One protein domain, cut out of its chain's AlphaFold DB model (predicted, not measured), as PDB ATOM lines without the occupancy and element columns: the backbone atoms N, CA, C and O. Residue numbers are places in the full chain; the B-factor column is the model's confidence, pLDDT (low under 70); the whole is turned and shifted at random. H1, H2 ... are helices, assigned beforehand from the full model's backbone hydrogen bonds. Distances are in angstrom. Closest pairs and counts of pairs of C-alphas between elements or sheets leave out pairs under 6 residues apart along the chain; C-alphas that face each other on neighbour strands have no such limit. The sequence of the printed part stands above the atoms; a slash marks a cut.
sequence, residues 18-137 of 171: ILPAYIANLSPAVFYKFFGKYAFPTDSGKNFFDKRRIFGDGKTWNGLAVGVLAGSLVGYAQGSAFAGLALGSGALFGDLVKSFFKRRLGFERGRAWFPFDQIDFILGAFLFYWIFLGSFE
ATOM      1  N   ILE A  18      40.125 -10.715  31.749       95.81
ATOM      2  CA  ILE A  18      39.360 -11.873  31.260       95.81
ATOM      3  C   ILE A  18      39.293 -11.975  29.726       95.81
ATOM      4  O   ILE A  18      38.782 -12.968  29.203       95.81
ATOM      5  N   LEU A  19      39.809 -10.989  28.978       96.25
ATOM      6  CA  LEU A  19      39.761 -10.984  27.507       96.25
ATOM      7  C   LEU A  19      40.263 -12.289  26.857       96.25
ATOM      8  O   LEU A  19      39.563 -12.784  25.966       96.25
ATOM      9  N   PRO A  20      41.386 -12.911  27.283       98.12
ATOM     10  CA  PRO A  20      41.834 -14.186  26.722       98.12
ATOM     11  C   PRO A  20      40.778 -15.289  26.806       98.12
ATOM     12  O   PRO A  20      40.588 -16.032  25.846       98.12
ATOM     13  N   ALA A  21      40.056 -15.371  27.928       97.31
ATOM     14  CA  ALA A  21      39.012 -16.366  28.151       97.31
ATOM     15  C   ALA A  21      37.789 -16.127  27.253       97.31
ATOM     16  O   ALA A  21      37.272 -17.071  26.657       97.31
ATOM     17  N   TYR A  22      37.352 -14.871  27.103       95.44
ATOM     18  CA  TYR A  22      36.243 -14.519  26.207       95.44
ATOM     19  C   TYR A  22      36.564 -14.845  24.744       95.44
ATOM     20  O   TYR A  22      35.748 -15.451  24.045       95.44
ATOM     21  N   ILE A  23      37.766 -14.483  24.285       96.75
ATOM     22  CA  ILE A  23      38.209 -14.770  22.919       96.75
ATOM     23  C   ILE A  23      38.374 -16.277  22.708       96.75
ATOM     24  O   ILE A  23      37.899 -16.801  21.697       96.75
ATOM     25  N   ALA A  24      38.965 -16.995  23.666       97.88
ATOM     26  CA  ALA A  24      39.077 -18.448  23.608       97.88
ATOM     27  C   ALA A  24      37.703 -19.125  23.508       97.88
ATOM     28  O   ALA A  24      37.528 -19.993  22.660       97.88
ATOM     29  N   ASN A  25      36.715 -18.697  24.300       95.75
ATOM     30  CA  ASN A  25      35.371 -19.283  24.308       95.75
ATOM     31  C   ASN A  25      34.572 -18.996  23.017       95.75
ATOM     32  O   ASN A  25      33.824 -19.848  22.537       95.75
ATOM     33  N   LEU A  26      34.749 -17.818  22.403       93.88
ATOM     34  CA  LEU A  26      34.094 -17.459  21.136       93.88
ATOM     35  C   LEU A  26      34.696 -18.196  19.925       93.88
ATOM     36  O   LEU A  26      33.987 -18.550  18.977       93.88
ATOM     37  N   SER A  27      36.006 -18.427  19.951       95.56
ATOM     38  CA  SER A  27      36.781 -18.932  18.813       95.56
ATOM     39  C   SER A  27      36.298 -20.278  18.238       95.56
ATOM     40  O   SER A  27      36.185 -20.371  17.013       95.56
ATOM     41  N   PRO A  28      35.922 -21.303  19.036       94.88
ATOM     42  CA  PRO A  28      35.348 -22.544  18.517       94.88
ATOM     43  C   PRO A  28      34.101 -22.335  17.651       94.88
ATOM     44  O   PRO A  28      33.931 -23.026  16.647       94.88
ATOM     45  N   ALA A  29      33.229 -21.386  18.011       92.44
ATOM     46  CA  ALA A  29      32.011 -21.106  17.250       92.44
ATOM     47  C   ALA A  29      32.335 -20.451  15.901       92.44
ATOM     48  O   ALA A  29      31.767 -20.829  14.874       92.44
ATOM     49  N   VAL A  30      33.288 -19.514  15.895       93.00
ATOM     50  CA  VAL A  30      33.806 -18.892  14.669       93.00
ATOM     51  C   VAL A  30      34.444 -19.952  13.774       93.00
ATOM     52  O   VAL A  30      34.085 -20.056  12.603       93.00
ATOM     53  N   PHE A  31      35.320 -20.793  14.330       93.88
ATOM     54  CA  PHE A  31      35.934 -21.898  13.600       93.88
ATOM     55  C   PHE A  31      34.875 -22.818  12.990       93.88
ATOM     56  O   PHE A  31      34.913 -23.090  11.794       93.88
ATOM     57  N   TYR A  32      33.889 -23.253  13.780       92.31
ATOM     58  CA  TYR A  32      32.837 -24.150  13.309       92.31
ATOM     59  C   TYR A  32      32.019 -23.546  12.161       92.31
ATOM     60  O   TYR A  32      31.649 -24.260  11.232       92.31
ATOM     61  N   LYS A  33      31.775 -22.231  12.170       91.12
ATOM     62  CA  LYS A  33      31.056 -21.558  11.081       91.12
ATOM     63  C   LYS A  33      31.777 -21.678   9.735       91.12
ATOM     64  O   LYS A  33      31.118 -21.882   8.721       91.12
ATOM     65  N   PHE A  34      33.101 -21.533   9.711       92.44
ATOM     66  CA  PHE A  34      33.876 -21.526   8.463       92.44
ATOM     67  C   PHE A  34      34.449 -22.901   8.095       92.44
ATOM     68  O   PHE A  34      34.594 -23.226   6.919       92.44
ATOM     69  N   PHE A  35      34.736 -23.731   9.096       93.62
ATOM     70  CA  PHE A  35      35.475 -24.986   8.960       93.62
ATOM     71  C   PHE A  35      34.752 -26.177   9.600       93.62
ATOM     72  O   PHE A  35      35.356 -27.226   9.802       93.62
ATOM     73  N   GLY A  36      33.451 -26.060   9.886       89.31
ATOM     74  CA  GLY A  36      32.659 -27.090  10.571       89.31
ATOM     75  C   GLY A  36      32.647 -28.457   9.884       89.31
ATOM     76  O   GLY A  36      32.479 -29.466  10.558       89.31
ATOM     77  N   LYS A  37      32.910 -28.525   8.572       92.31
ATOM     78  CA  LYS A  37      33.089 -29.800   7.851       92.31
ATOM     79  C   LYS A  37      34.319 -30.603   8.307       92.31
ATOM     80  O   LYS A  37      34.375 -31.803   8.084       92.31
ATOM     81  N   TYR A  38      35.283 -29.943   8.948       91.62
ATOM     82  CA  TYR A  38      36.483 -30.539   9.542       91.62
ATOM     83  C   TYR A  38      36.378 -30.667  11.068       91.62
ATOM     84  O   TYR A  38      37.368 -30.937  11.744       91.62
ATOM     85  N   ALA A  39      35.198 -30.418  11.641       91.75
ATOM     86  CA  ALA A  39      34.990 -30.504  13.076       91.75
ATOM     87  C   ALA A  39      35.062 -31.960  13.547       91.75
ATOM     88  O   ALA A  39      34.226 -32.779  13.172       91.75
ATOM     89  N   PHE A  40      36.021 -32.262  14.423       93.62
ATOM     90  CA  PHE A  40      36.151 -33.576  15.047       93.62
ATOM     91  C   PHE A  40      35.633 -33.537  16.497       93.62
ATOM     92  O   PHE A  40      36.284 -32.904  17.337       93.62
ATOM     93  N   PRO A  41      34.469 -34.147  16.817       95.75
ATOM     94  CA  PRO A  41      33.897 -34.103  18.162       95.75
ATOM     95  C   PRO A  41      34.835 -34.684  19.221       95.75
ATOM     96  O   PRO A  41      35.438 -35.735  19.013       95.75
ATOM     97  N   THR A  42      34.916 -34.036  20.383       97.00
ATOM     98  CA  THR A  42      35.810 -34.459  21.475       97.00
ATOM     99  C   THR A  42      35.446 -35.818  22.054       97.00
ATOM    100  O   THR A  42      36.313 -36.534  22.541       97.00
ATOM    101  N   ASP A  43      34.170 -36.191  21.976       96.56
ATOM    102  CA  ASP A  43      33.666 -37.484  22.432       96.56
ATOM    103  C   ASP A  43      33.627 -38.556  21.329       96.56
ATOM    104  O   ASP A  43      33.182 -39.669  21.596       96.56
ATOM    105  N   SER A  44      34.061 -38.252  20.098       95.44
ATOM    106  CA  SER A  44      33.975 -39.157  18.937       95.44
ATOM    107  C   SER A  44      32.581 -39.774  18.718       95.44
ATOM    108  O   SER A  44      32.471 -40.893  18.224       95.44
ATOM    109  N   GLY A  45      31.506 -39.089  19.124       94.44
ATOM    110  CA  GLY A  45      30.144 -39.625  19.029       94.44
ATOM    111  C   GLY A  45      29.753 -40.594  20.151       94.44
ATOM    112  O   GLY A  45      28.633 -41.102  20.151       94.44
ATOM    113  N   LYS A  46      30.637 -40.846  21.123       97.12
ATOM    114  CA  LYS A  46      30.389 -41.786  22.220       97.12
ATOM    115  C   LYS A  46      29.347 -41.257  23.201       97.12
ATOM    116  O   LYS A  46      29.233 -40.055  23.466       97.12
ATOM    117  N   ASN A  47      28.634 -42.208  23.791       97.81
ATOM    118  CA  ASN A  47      27.694 -41.972  24.873       97.81
ATOM    119  C   ASN A  47      28.326 -42.306  26.225       97.81
ATOM    120  O   ASN A  47      29.231 -43.133  26.322       97.81
ATOM    121  N   PHE A  48      27.828 -41.651  27.265       97.56
ATOM    122  CA  PHE A  48      28.104 -41.988  28.652       97.56
ATOM    123  C   PHE A  48      27.181 -43.132  29.114       97.56
ATOM    124  O   PHE A  48      26.339 -43.602  28.343       97.56
ATOM    125  N   PHE A  49      27.314 -43.598  30.361       97.06
ATOM    126  CA  PHE A  49      26.531 -44.741  30.869       97.06
ATOM    127  C   PHE A  49      25.010 -44.510  30.820       97.06
ATOM    128  O   PHE A  49      24.233 -45.456  30.731       97.06
ATOM    129  N   ASP A  50      24.583 -43.248  30.822       97.25
ATOM    130  CA  ASP A  50      23.187 -42.821  30.710       97.25
ATOM    131  C   ASP A  50      22.650 -42.832  29.267       97.25
ATOM    132  O   ASP A  50      21.556 -42.330  29.008       97.25
ATOM    133  N   LYS A  51      23.413 -43.392  28.316       97.12
ATOM    134  CA  LYS A  51      23.117 -43.458  26.874       97.12
ATOM    135  C   LYS A  51      23.035 -42.096  26.176       97.12
ATOM    136  O   LYS A  51      22.654 -42.036  25.008       97.12
ATOM    137  N   ARG A  52      23.427 -41.004  26.835       96.75
ATOM    138  CA  ARG A  52      23.492 -39.664  26.233       96.75
ATOM    139  C   ARG A  52      24.930 -39.341  25.838       96.75
ATOM    140  O   ARG A  52      25.871 -39.814  26.471       96.75
ATOM    141  N   ARG A  53      25.115 -38.482  24.834       97.25
ATOM    142  CA  ARG A  53      26.443 -38.007  24.392       97.25
ATOM    143  C   ARG A  53      27.278 -37.486  25.560       97.25
ATOM    144  O   ARG A  53      26.717 -36.876  26.466       97.25
ATOM    145  N   ILE A  54      28.596 -37.689  25.561       97.44
ATOM    146  CA  ILE A  54      29.444 -37.214  26.671       97.44
ATOM    147  C   ILE A  54      29.428 -35.683  26.714       97.44
ATOM    148  O   ILE A  54      29.026 -35.122  27.732       97.44
ATOM    149  N   PHE A  55      29.759 -35.027  25.596       96.50
ATOM    150  CA  PHE A  55      29.752 -33.564  25.465       96.50
ATOM    151  C   PHE A  55      28.771 -33.087  24.380       96.50
ATOM    152  O   PHE A  55      28.087 -32.070  24.551       96.50
ATOM    153  N   GLY A  56      28.639 -33.857  23.295       93.69
ATOM    154  CA  GLY A  56      27.856 -33.520  22.107       93.69
ATOM    155  C   GLY A  56      28.677 -32.809  21.025       93.69
ATOM    156  O   GLY A  56      29.743 -32.258  21.282       93.69
ATOM    157  N   ASP A  57      28.134 -32.758  19.806       91.69
ATOM    158  CA  ASP A  57      28.844 -32.334  18.580       91.69
ATOM    159  C   ASP A  57      29.339 -30.880  18.564       91.69
ATOM    160  O   ASP A  57      30.056 -30.465  17.658       91.69
ATOM    161  N   GLY A  58      28.928 -30.072  19.542       89.25
ATOM    162  CA  GLY A  58      29.394 -28.693  19.679       89.25
ATOM    163  C   GLY A  58      30.800 -28.572  20.258       89.25
ATOM    164  O   GLY A  58      31.362 -27.484  20.207       89.25
ATOM    165  N   LYS A  59      31.355 -29.650  20.823       95.06
ATOM    166  CA  LYS A  59      32.688 -29.668  21.435       95.06
ATOM    167  C   LYS A  59      33.621 -30.461  20.547       95.06
ATOM    168  O   LYS A  59      33.388 -31.641  20.314       95.06
ATOM    169  N   THR A  60      34.629 -29.795  19.992       97.00
ATOM    170  CA  THR A  60      35.471 -30.357  18.927       97.00
ATOM    171  C   THR A  60      36.941 -30.115  19.228       97.00
ATOM    172  O   THR A  60      37.284 -29.059  19.754       97.00
ATOM    173  N   TRP A  61      37.809 -31.062  18.879       97.06
ATOM    174  CA  TRP A  61      39.250 -30.941  19.110       97.06
ATOM    175  C   TRP A  61      39.847 -29.737  18.379       97.06
ATOM    176  O   TRP A  61      40.571 -28.950  18.981       97.06
ATOM    177  N   ASN A  62      39.473 -29.528  17.115       96.44
ATOM    178  CA  ASN A  62      39.918 -28.375  16.333       96.44
ATOM    179  C   ASN A  62      39.420 -27.055  16.939       96.44
ATOM    180  O   ASN A  62      40.182 -26.097  17.026       96.44
ATOM    181  N   GLY A  63      38.164 -27.007  17.399       96.88
ATOM    182  CA  GLY A  63      37.623 -25.830  18.076       96.88
ATOM    183  C   GLY A  63      38.377 -25.511  19.366       96.88
ATOM    184  O   GLY A  63      38.740 -24.358  19.579       96.88
ATOM    185  N   LEU A  64      38.670 -26.528  20.185       97.94
ATOM    186  CA  LEU A  64      39.478 -26.367  21.396       97.94
ATOM    187  C   LEU A  64      40.886 -25.859  21.072       97.94
ATOM    188  O   LEU A  64      41.325 -24.890  21.681       97.94
ATOM    189  N   ALA A  65      41.565 -26.456  20.090       98.00
ATOM    190  CA  ALA A  65      42.904 -26.037  19.686       98.00
ATOM    191  C   ALA A  65      42.928 -24.568  19.237       98.00
ATOM    192  O   ALA A  65      43.757 -23.790  19.704       98.00
ATOM    193  N   VAL A  66      41.976 -24.159  18.391       97.88
ATOM    194  CA  VAL A  66      41.856 -22.763  17.943       97.88
ATOM    195  C   VAL A  66      41.539 -21.829  19.110       97.88
ATOM    196  O   VAL A  66      42.115 -20.748  19.185       97.88
ATOM    197  N   GLY A  67      40.674 -22.232  20.042       98.12
ATOM    198  CA  GLY A  67      40.371 -21.427  21.226       98.12
ATOM    199  C   GLY A  67      41.575 -21.243  22.154       98.12
ATOM    200  O   GLY A  67      41.849 -20.120  22.573       98.12
ATOM    201  N   VAL A  68      42.340 -22.308  22.417       98.56
ATOM    202  CA  VAL A  68      43.576 -22.245  23.215       98.56
ATOM    203  C   VAL A  68      44.605 -21.323  22.557       98.56
ATOM    204  O   VAL A  68      45.175 -20.457  23.225       98.56
ATOM    205  N   LEU A  69      44.819 -21.470  21.246       98.56
ATOM    206  CA  LEU A  69      45.729 -20.609  20.492       98.56
ATOM    207  C   LEU A  69      45.276 -19.145  20.535       98.56
ATOM    208  O   LEU A  69      46.084 -18.268  20.830       98.56
ATOM    209  N   ALA A  70      43.990 -18.877  20.309       98.50
ATOM    210  CA  ALA A  70      43.448 -17.523  20.323       98.50
ATOM    211  C   ALA A  70      43.596 -16.857  21.701       98.50
ATOM    212  O   ALA A  70      44.077 -15.730  21.783       98.50
ATOM    213  N   GLY A  71      43.262 -17.561  22.790       98.50
ATOM    214  CA  GLY A  71      43.473 -17.061  24.152       98.50
ATOM    215  C   GLY A  71      44.951 -16.790  24.459       98.50
ATOM    216  O   GLY A  71      45.287 -15.744  25.009       98.50
ATOM    217  N   SER A  72      45.848 -17.681  24.028       98.56
ATOM    218  CA  SER A  72      47.296 -17.516  24.220       98.56
ATOM    219  C   SER A  72      47.851 -16.306  23.461       98.56
ATOM    220  O   SER A  72      48.661 -15.566  24.012       98.56
ATOM    221  N   LEU A  73      47.390 -16.064  22.227       98.69
ATOM    222  CA  LEU A  73      47.773 -14.890  21.431       98.69
ATOM    223  C   LEU A  73      47.283 -13.583  22.061       98.69
ATOM    224  O   LEU A  73      48.027 -12.605  22.096       98.69
ATOM    225  N   VAL A  74      46.059 -13.567  22.598       98.56
ATOM    226  CA  VAL A  74      45.547 -12.401  23.333       98.56
ATOM    227  C   VAL A  74      46.379 -12.166  24.588       98.56
ATOM    228  O   VAL A  74      46.851 -11.054  24.790       98.56
ATOM    229  N   GLY A  75      46.639 -13.199  25.392       98.12
ATOM    230  CA  GLY A  75      47.493 -13.054  26.572       98.12
ATOM    231  C   GLY A  75      48.906 -12.597  26.224       98.12
ATOM    232  O   GLY A  75      49.456 -11.745  26.913       98.12
ATOM    233  N   TYR A  76      49.480 -13.087  25.122       98.31
ATOM    234  CA  TYR A  76      50.763 -12.604  24.611       98.31
ATOM    235  C   TYR A  76      50.721 -11.099  24.316       98.31
ATOM    236  O   TYR A  76      51.587 -10.368  24.790       98.31
ATOM    237  N   ALA A  77      49.680 -10.619  23.629       98.44
ATOM    238  CA  ALA A  77      49.476  -9.190  23.386       98.44
ATOM    239  C   ALA A  77      49.262  -8.379  24.683       98.44
ATOM    240  O   ALA A  77      49.556  -7.188  24.719       98.44
ATOM    241  N   GLN A  78      48.792  -9.021  25.756       97.75
ATOM    242  CA  GLN A  78      48.660  -8.436  27.096       97.75
ATOM    243  C   GLN A  78      49.932  -8.552  27.953       97.75
ATOM    244  O   GLN A  78      49.932  -8.111  29.101       97.75
ATOM    245  N   GLY A  79      51.008  -9.134  27.417       97.19
ATOM    246  CA  GLY A  79      52.303  -9.266  28.086       97.19
ATOM    247  C   GLY A  79      52.569 -10.622  28.747       97.19
ATOM    248  O   GLY A  79      53.635 -10.805  29.327       97.19
ATOM    249  N   SER A  80      51.656 -11.595  28.663       96.62
ATOM    250  CA  SER A  80      51.883 -12.958  29.165       96.62
ATOM    251  C   SER A  80      51.109 -14.016  28.375       96.62
ATOM    252  O   SER A  80      49.927 -14.283  28.618       96.62
ATOM    253  N   ALA A  81      51.807 -14.694  27.458       97.12
ATOM    254  CA  ALA A  81      51.255 -15.836  26.725       97.12
ATOM    255  C   ALA A  81      50.807 -16.961  27.669       97.12
ATOM    256  O   ALA A  81      49.787 -17.597  27.425       97.12
ATOM    257  N   PHE A  82      51.538 -17.178  28.770       97.38
ATOM    258  CA  PHE A  82      51.210 -18.212  29.751       97.38
ATOM    259  C   PHE A  82      49.922 -17.895  30.522       97.38
ATOM    260  O   PHE A  82      49.090 -18.780  30.709       97.38
ATOM    261  N   ALA A  83      49.697 -16.628  30.893       96.62
ATOM    262  CA  ALA A  83      48.424 -16.213  31.482       96.62
ATOM    263  C   ALA A  83      47.264 -16.393  30.489       96.62
ATOM    264  O   ALA A  83      46.222 -16.937  30.854       96.62
ATOM    265  N   GLY A  84      47.458 -16.007  29.221       98.12
ATOM    266  CA  GLY A  84      46.469 -16.228  28.160       98.12
ATOM    267  C   GLY A  84      46.157 -17.702  27.922       98.12
ATOM    268  O   GLY A  84      44.992 -18.067  27.767       98.12
ATOM    269  N   LEU A  85      47.183 -18.555  27.951       98.38
ATOM    270  CA  LEU A  85      47.055 -20.004  27.855       98.38
ATOM    271  C   LEU A  85      46.241 -20.569  29.022       98.38
ATOM    272  O   LEU A  85      45.321 -21.353  28.789       98.38
ATOM    273  N   ALA A  86      46.548 -20.164  30.258       98.00
ATOM    274  CA  ALA A  86      45.837 -20.614  31.451       98.00
ATOM    275  C   ALA A  86      44.361 -20.185  31.421       98.00
ATOM    276  O   ALA A  86      43.472 -21.028  31.547       98.00
ATOM    277  N   LEU A  87      44.092 -18.900  31.172       98.00
ATOM    278  CA  LEU A  87      42.736 -18.352  31.084       98.00
ATOM    279  C   LEU A  87      41.937 -18.972  29.935       98.00
ATOM    280  O   LEU A  87      40.794 -19.380  30.128       98.00
ATOM    281  N   GLY A  88      42.535 -19.072  28.747       98.38
ATOM    282  CA  GLY A  88      41.887 -19.630  27.563       98.38
ATOM    283  C   GLY A  88      41.583 -21.121  27.706       98.38
ATOM    284  O   GLY A  88      40.466 -21.556  27.428       98.38
ATOM    285  N   SER A  89      42.542 -21.906  28.203       98.62
ATOM    286  CA  SER A  89      42.344 -23.342  28.448       98.62
ATOM    287  C   SER A  89      41.316 -23.585  29.550       98.62
ATOM    288  O   SER A  89      40.448 -24.443  29.399       98.62
ATOM    289  N   GLY A  90      41.364 -22.792  30.624       98.50
ATOM    290  CA  GLY A  90      40.390 -22.848  31.707       98.50
ATOM    291  C   GLY A  90      38.975 -22.537  31.231       98.50
ATOM    292  O   GLY A  90      38.043 -23.265  31.566       98.50
ATOM    293  N   ALA A  91      38.808 -21.514  30.391       98.31
ATOM    294  CA  ALA A  91      37.513 -21.159  29.817       98.31
ATOM    295  C   ALA A  91      36.879 -22.320  29.043       98.31
ATOM    296  O   ALA A  91      35.725 -22.686  29.276       98.31
ATOM    297  N   LEU A  92      37.662 -22.946  28.165       98.56
ATOM    298  CA  LEU A  92      37.217 -24.084  27.365       98.56
ATOM    299  C   LEU A  92      36.956 -25.330  28.218       98.56
ATOM    300  O   LEU A  92      36.026 -26.088  27.940       98.56
ATOM    301  N   PHE A  93      37.751 -25.537  29.270       98.62
ATOM    302  CA  PHE A  93      37.519 -26.599  30.242       98.62
ATOM    303  C   PHE A  93      36.189 -26.403  30.982       98.62
ATOM    304  O   PHE A  93      35.387 -27.335  31.048       98.62
ATOM    305  N   GLY A  94      35.910 -25.193  31.473       98.12
ATOM    306  CA  GLY A  94      34.635 -24.862  32.118       98.12
ATOM    307  C   GLY A  94      33.433 -25.144  31.211       98.12
ATOM    308  O   GLY A  94      32.482 -25.816  31.616       98.12
ATOM    309  N   ASP A  95      33.515 -24.739  29.945       97.38
ATOM    310  CA  ASP A  95      32.461 -24.975  28.953       97.38
ATOM    311  C   ASP A  95      32.302 -26.463  28.560       97.38
ATOM    312  O   ASP A  95      31.176 -26.932  28.318       97.38
ATOM    313  N   LEU A  96      33.382 -27.255  28.574       97.75
ATOM    314  CA  LEU A  96      33.318 -28.720  28.468       97.75
ATOM    315  C   LEU A  96      32.598 -29.344  29.667       97.75
ATOM    316  O   LEU A  96      31.683 -30.146  29.467       97.75
ATOM    317  N   VAL A  97      32.970 -28.955  30.890       98.12
ATOM    318  CA  VAL A  97      32.354 -29.441  32.135       98.12
ATOM    319  C   VAL A  97      30.859 -29.130  32.138       98.12
ATOM    320  O   VAL A  97      30.032 -30.028  32.305       98.12
ATOM    321  N   LYS A  98      30.479 -27.885  31.845       97.00
ATOM    322  CA  LYS A  98      29.070 -27.502  31.725       97.00
ATOM    323  C   LYS A  98      28.357 -28.309  30.647       97.00
ATOM    324  O   LYS A  98      27.225 -28.749  30.845       97.00
ATOM    325  N   SER A  99      28.996 -28.541  29.505       96.56
ATOM    326  CA  SER A  99      28.384 -29.316  28.423       96.56
ATOM    327  C   SER A  99      28.181 -30.776  28.793       96.56
ATOM    328  O   SER A  99      27.143 -31.333  28.439       96.56
ATOM    329  N   PHE A 100      29.100 -31.364  29.557       97.62
ATOM    330  CA  PHE A 100      28.913 -32.681  30.150       97.62
ATOM    331  C   PHE A 100      27.661 -32.712  31.030       97.62
ATOM    332  O   PHE A 100      26.761 -33.507  30.761       97.62
ATOM    333  N   PHE A 101      27.535 -31.802  32.001       97.81
ATOM    334  CA  PHE A 101      26.362 -31.751  32.883       97.81
ATOM    335  C   PHE A 101      25.051 -31.485  32.134       97.81
ATOM    336  O   PHE A 101      24.047 -32.134  32.421       97.81
ATOM    337  N   LYS A 102      25.059 -30.636  31.097       97.44
ATOM    338  CA  LYS A 102      23.889 -30.451  30.218       97.44
ATOM    339  C   LYS A 102      23.428 -31.760  29.599       97.44
ATOM    340  O   LYS A 102      22.226 -32.014  29.552       97.44
ATOM    341  N   ARG A 103      24.357 -32.599  29.131       97.38
ATOM    342  CA  ARG A 103      23.998 -33.912  28.586       97.38
ATOM    343  C   ARG A 103      23.417 -34.815  29.668       97.38
ATOM    344  O   ARG A 103      22.380 -35.408  29.405       97.38
ATOM    345  N   ARG A 104      23.992 -34.851  30.876       97.44
ATOM    346  CA  ARG A 104      23.471 -35.657  32.002       97.44
ATOM    347  C   ARG A 104      22.043 -35.264  32.399       97.44
ATOM    348  O   ARG A 104      21.206 -36.125  32.639       97.44
ATOM    349  N   LEU A 105      21.741 -33.967  32.377       96.81
ATOM    350  CA  LEU A 105      20.407 -33.417  32.657       96.81
ATOM    351  C   LEU A 105      19.433 -33.526  31.471       96.81
ATOM    352  O   LEU A 105      18.284 -33.105  31.553       96.81
ATOM    353  N   GLY A 106      19.889 -34.070  30.345       95.75
ATOM    354  CA  GLY A 106      19.069 -34.300  29.166       95.75
ATOM    355  C   GLY A 106      18.783 -33.086  28.296       95.75
ATOM    356  O   GLY A 106      17.901 -33.147  27.441       95.75
ATOM    357  N   PHE A 107      19.553 -32.010  28.446       95.06
ATOM    358  CA  PHE A 107      19.511 -30.896  27.510       95.06
ATOM    359  C   PHE A 107      20.103 -31.316  26.167       95.06
ATOM    360  O   PHE A 107      21.227 -31.821  26.094       95.06
ATOM    361  N   GLU A 108      19.400 -31.004  25.087       90.38
ATOM    362  CA  GLU A 108      19.910 -31.135  23.724       90.38
ATOM    363  C   GLU A 108      21.023 -30.120  23.426       90.38
ATOM    364  O   GLU A 108      21.257 -29.155  24.167       90.38
ATOM    365  N   ARG A 109      21.753 -30.342  22.329       86.12
ATOM    366  CA  ARG A 109      22.758 -29.386  21.850       86.12
ATOM    367  C   ARG A 109      22.075 -28.051  21.533       86.12
ATOM    368  O   ARG A 109      21.030 -28.016  20.904       86.12
ATOM    369  N   GLY A 110      22.692 -26.949  21.954       83.12
ATOM    370  CA  GLY A 110      22.204 -25.597  21.660       83.12
ATOM    371  C   GLY A 110      21.070 -25.104  22.562       83.12
ATOM    372  O   GLY A 110      20.879 -23.896  22.644       83.12
ATOM    373  N   ARG A 111      20.379 -25.983  23.303       89.06
ATOM    374  CA  ARG A 111      19.382 -25.556  24.297       89.06
ATOM    375  C   ARG A 111      20.057 -24.740  25.397       89.06
ATOM    376  O   ARG A 111      21.038 -25.215  25.965       89.06
ATOM    377  N   ALA A 112      19.549 -23.547  25.698       89.62
ATOM    378  CA  ALA A 112      20.077 -22.695  26.762       89.62
ATOM    379  C   ALA A 112      19.878 -23.323  28.156       89.62
ATOM    380  O   ALA A 112      18.877 -23.996  28.411       89.62
ATOM    381  N   TRP A 113      20.838 -23.100  29.050       93.00
ATOM    382  CA  TRP A 113      20.830 -23.482  30.459       93.00
ATOM    383  C   TRP A 113      21.315 -22.297  31.297       93.00
ATOM    384  O   TRP A 113      22.491 -22.177  31.643       93.00
ATOM    385  N   PHE A 114      20.392 -21.381  31.569       89.88
ATOM    386  CA  PHE A 114      20.636 -20.220  32.417       89.88
ATOM    387  C   PHE A 114      20.690 -20.629  33.905       89.88
ATOM    388  O   PHE A 114      19.887 -21.475  34.309       89.88
ATOM    389  N   PRO A 115      21.591 -20.047  34.727       90.38
ATOM    390  CA  PRO A 115      22.652 -19.087  34.376       90.38
ATOM    391  C   PRO A 115      23.977 -19.750  33.950       90.38
ATOM    392  O   PRO A 115      24.936 -19.066  33.610       90.38
ATOM    393  N   PHE A 116      24.050 -21.081  33.968       93.31
ATOM    394  CA  PHE A 116      25.294 -21.841  33.819       93.31
ATOM    395  C   PHE A 116      26.030 -21.607  32.496       93.31
ATOM    396  O   PHE A 116      27.252 -21.561  32.507       93.31
ATOM    397  N   ASP A 117      25.323 -21.403  31.377       89.88
ATOM    398  CA  ASP A 117      25.944 -21.058  30.081       89.88
ATOM    399  C   ASP A 117      26.678 -19.697  30.079       89.88
ATOM    400  O   ASP A 117      27.350 -19.379  29.101       89.88
ATOM    401  N   GLN A 118      26.516 -18.877  31.124       89.69
ATOM    402  CA  GLN A 118      27.089 -17.529  31.215       89.69
ATOM    403  C   GLN A 118      28.320 -17.469  32.128       89.69
ATOM    404  O   GLN A 118      29.172 -16.603  31.954       89.69
ATOM    405  N   ILE A 119      28.395 -18.365  33.112       93.69
ATOM    406  CA  ILE A 119      29.395 -18.322  34.190       93.69
ATOM    407  C   ILE A 119      30.419 -19.456  34.107       93.69
ATOM    408  O   ILE A 119      31.483 -19.364  34.708       93.69
ATOM    409  N   ASP A 120      30.117 -20.526  33.376       95.25
ATOM    410  CA  ASP A 120      30.942 -21.728  33.247       95.25
ATOM    411  C   ASP A 120      32.376 -21.447  32.785       95.25
ATOM    412  O   ASP A 120      33.332 -21.882  33.428       95.25
ATOM    413  N   PHE A 121      32.541 -20.698  31.694       95.50
ATOM    414  CA  PHE A 121      33.856 -20.397  31.140       95.50
ATOM    415  C   PHE A 121      34.619 -19.404  32.027       95.50
ATOM    416  O   PHE A 121      35.839 -19.492  32.142       95.50
ATOM    417  N   ILE A 122      33.916 -18.494  32.712       95.31
ATOM    418  CA  ILE A 122      34.529 -17.581  33.685       95.31
ATOM    419  C   ILE A 122      35.074 -18.403  34.854       95.31
ATOM    420  O   ILE A 122      36.255 -18.304  35.173       95.31
ATOM    421  N   LEU A 123      34.258 -19.280  35.441       96.19
ATOM    422  CA  LEU A 123      34.674 -20.165  36.532       96.19
ATOM    423  C   LEU A 123      35.887 -21.017  36.147       96.19
ATOM    424  O   LEU A 123      36.849 -21.097  36.909       96.19
ATOM    425  N   GLY A 124      35.876 -21.610  34.952       97.56
ATOM    426  CA  GLY A 124      37.003 -22.394  34.454       97.56
ATOM    427  C   GLY A 124      38.281 -21.566  34.264       97.56
ATOM    428  O   GLY A 124      39.361 -22.006  34.659       97.56
ATOM    429  N   ALA A 125      38.171 -20.353  33.712       97.06
ATOM    430  CA  ALA A 125      39.306 -19.449  33.521       97.06
ATOM    431  C   ALA A 125      39.939 -19.032  34.857       97.06
ATOM    432  O   ALA A 125      41.157 -19.116  35.015       97.06
ATOM    433  N   PHE A 126      39.113 -18.642  35.832       96.06
ATOM    434  CA  PHE A 126      39.569 -18.283  37.174       96.06
ATOM    435  C   PHE A 126      40.218 -19.466  37.893       96.06
ATOM    436  O   PHE A 126      41.277 -19.297  38.493       96.06
ATOM    437  N   LEU A 127      39.633 -20.664  37.787       95.81
ATOM    438  CA  LEU A 127      40.193 -21.885  38.365       95.81
ATOM    439  C   LEU A 127      41.602 -22.165  37.828       95.81
ATOM    440  O   LEU A 127      42.520 -22.390  38.609       95.81
ATOM    441  N   PHE A 128      41.794 -22.127  36.508       97.06
ATOM    442  CA  PHE A 128      43.101 -22.411  35.907       97.06
ATOM    443  C   PHE A 128      44.114 -21.311  36.208       97.06
ATOM    444  O   PHE A 128      45.251 -21.612  36.562       97.06
ATOM    445  N   TYR A 129      43.717 -20.042  36.115       95.50
ATOM    446  CA  TYR A 129      44.608 -18.946  36.481       95.50
ATOM    447  C   TYR A 129      45.049 -19.059  37.945       95.50
ATOM    448  O   TYR A 129      46.227 -18.893  38.246       95.50
ATOM    449  N   TRP A 130      44.137 -19.404  38.855       93.75
ATOM    450  CA  TRP A 130      44.475 -19.647  40.253       93.75
ATOM    451  C   TRP A 130      45.464 -20.811  40.417       93.75
ATOM    452  O   TRP A 130      46.481 -20.631  41.081       93.75
ATOM    453  N   ILE A 131      45.222 -21.952  39.763       94.75
ATOM    454  CA  ILE A 131      46.104 -23.133  39.823       94.75
ATOM    455  C   ILE A 131      47.518 -22.824  39.305       94.75
ATOM    456  O   ILE A 131      48.491 -23.295  39.889       94.75
ATOM    457  N   PHE A 132      47.645 -22.063  38.214       94.56
ATOM    458  CA  PHE A 132      48.926 -21.881  37.518       94.56
ATOM    459  C   PHE A 132      49.658 -20.566  37.835       94.56
ATOM    460  O   PHE A 132      50.870 -20.508  37.650       94.56
ATOM    461  N   LEU A 133      48.957 -19.513  38.276       92.00
ATOM    462  CA  LEU A 133      49.523 -18.169  38.498       92.00
ATOM    463  C   LEU A 133      49.242 -17.577  39.897       92.00
ATOM    464  O   LEU A 133      49.901 -16.615  40.282       92.00
ATOM    465  N   GLY A 134      48.329 -18.154  40.686       73.06
ATOM    466  CA  GLY A 134      48.418 -18.111  42.152       73.06
ATOM    467  C   GLY A 134      48.090 -16.817  42.920       73.06
ATOM    468  O   GLY A 134      48.619 -16.659  44.016       73.06
ATOM    469  N   SER A 135      47.215 -15.907  42.462       73.62
ATOM    470  CA  SER A 135      46.852 -14.696  43.247       73.62
ATOM    471  C   SER A 135      45.362 -14.578  43.629       73.62
ATOM    472  O   SER A 135      44.562 -13.999  42.908       73.62
ATOM    473  N   PHE A 136      44.958 -15.077  44.804       66.44
ATOM    474  CA  PHE A 136      43.533 -15.226  45.173       66.44
ATOM    475  C   PHE A 136      42.758 -13.916  45.439       66.44
ATOM    476  O   PHE A 136      41.610 -13.790  45.016       66.44
ATOM    477  N   GLU A 137      43.351 -12.928  46.118       73.94
ATOM    478  CA  GLU A 137      42.608 -11.732  46.560       73.94
ATOM    479  C   GLU A 137      42.138 -10.850  45.394       73.94
ATOM    480  O   GLU A 137      40.956 -10.513  45.292       73.94
TER     481      GLU A 137
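AT A GLANCE: This is residues 18 to 137 of the 171 residues of the protein "CDP-2,3-bis-(O-geranylgeranyl)-sn-glycerol synthase" of Candidatus Naiadarchaeales archaeon SRR2090153.bin461 (UniProt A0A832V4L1). H2 and H3 form a V, with H1 packed on both, H4 crossing H3, and residues 39 to 60 looping at its open end. The 120 printed residues include four named helices and no named strand: all helix. It is compact: radius of gyration of the C-alphas 14.4 A, spans 44 by 33 by 22 A.

HOW THE PARTS SIT: H1, residues 18 to 38, kinks 58 degrees near residue 32. It touches H2, residues 61 to 77; closest C-alphas Pro 28 and Gly 63, 4.0 A. H1 residues 18 to 25 alone touch H3, residues 81 to 104; closest C-alphas Ala 21 and Gly 88, 4.4 A. H3 and H4, residues 116 to 133, form a hairpin at a steep tilt of 41 degrees; closest C-alphas Ala 91 and Phe 121, 4.0 A. H2 and H4 are apart. Every O i to N i+4 pair is within hydrogen-bond range in H2 and H3, 13 of 17 in H1, 12 of 14 in H4.

IN THESE COORDINATES: H1, 28.8 A long, begins at C-alpha 18 (39.360, -11.873, 31.260). H2 spans 24.4 A, H3 34.5 A. H4, 24.9 A, ends at C-alpha 133 (49.523, -18.169, 38.498).

THE WHOLE: The printed part has no cut. Links H1 to H2 and H3 to H4 are long. Residue 136 is under pLDDT 70.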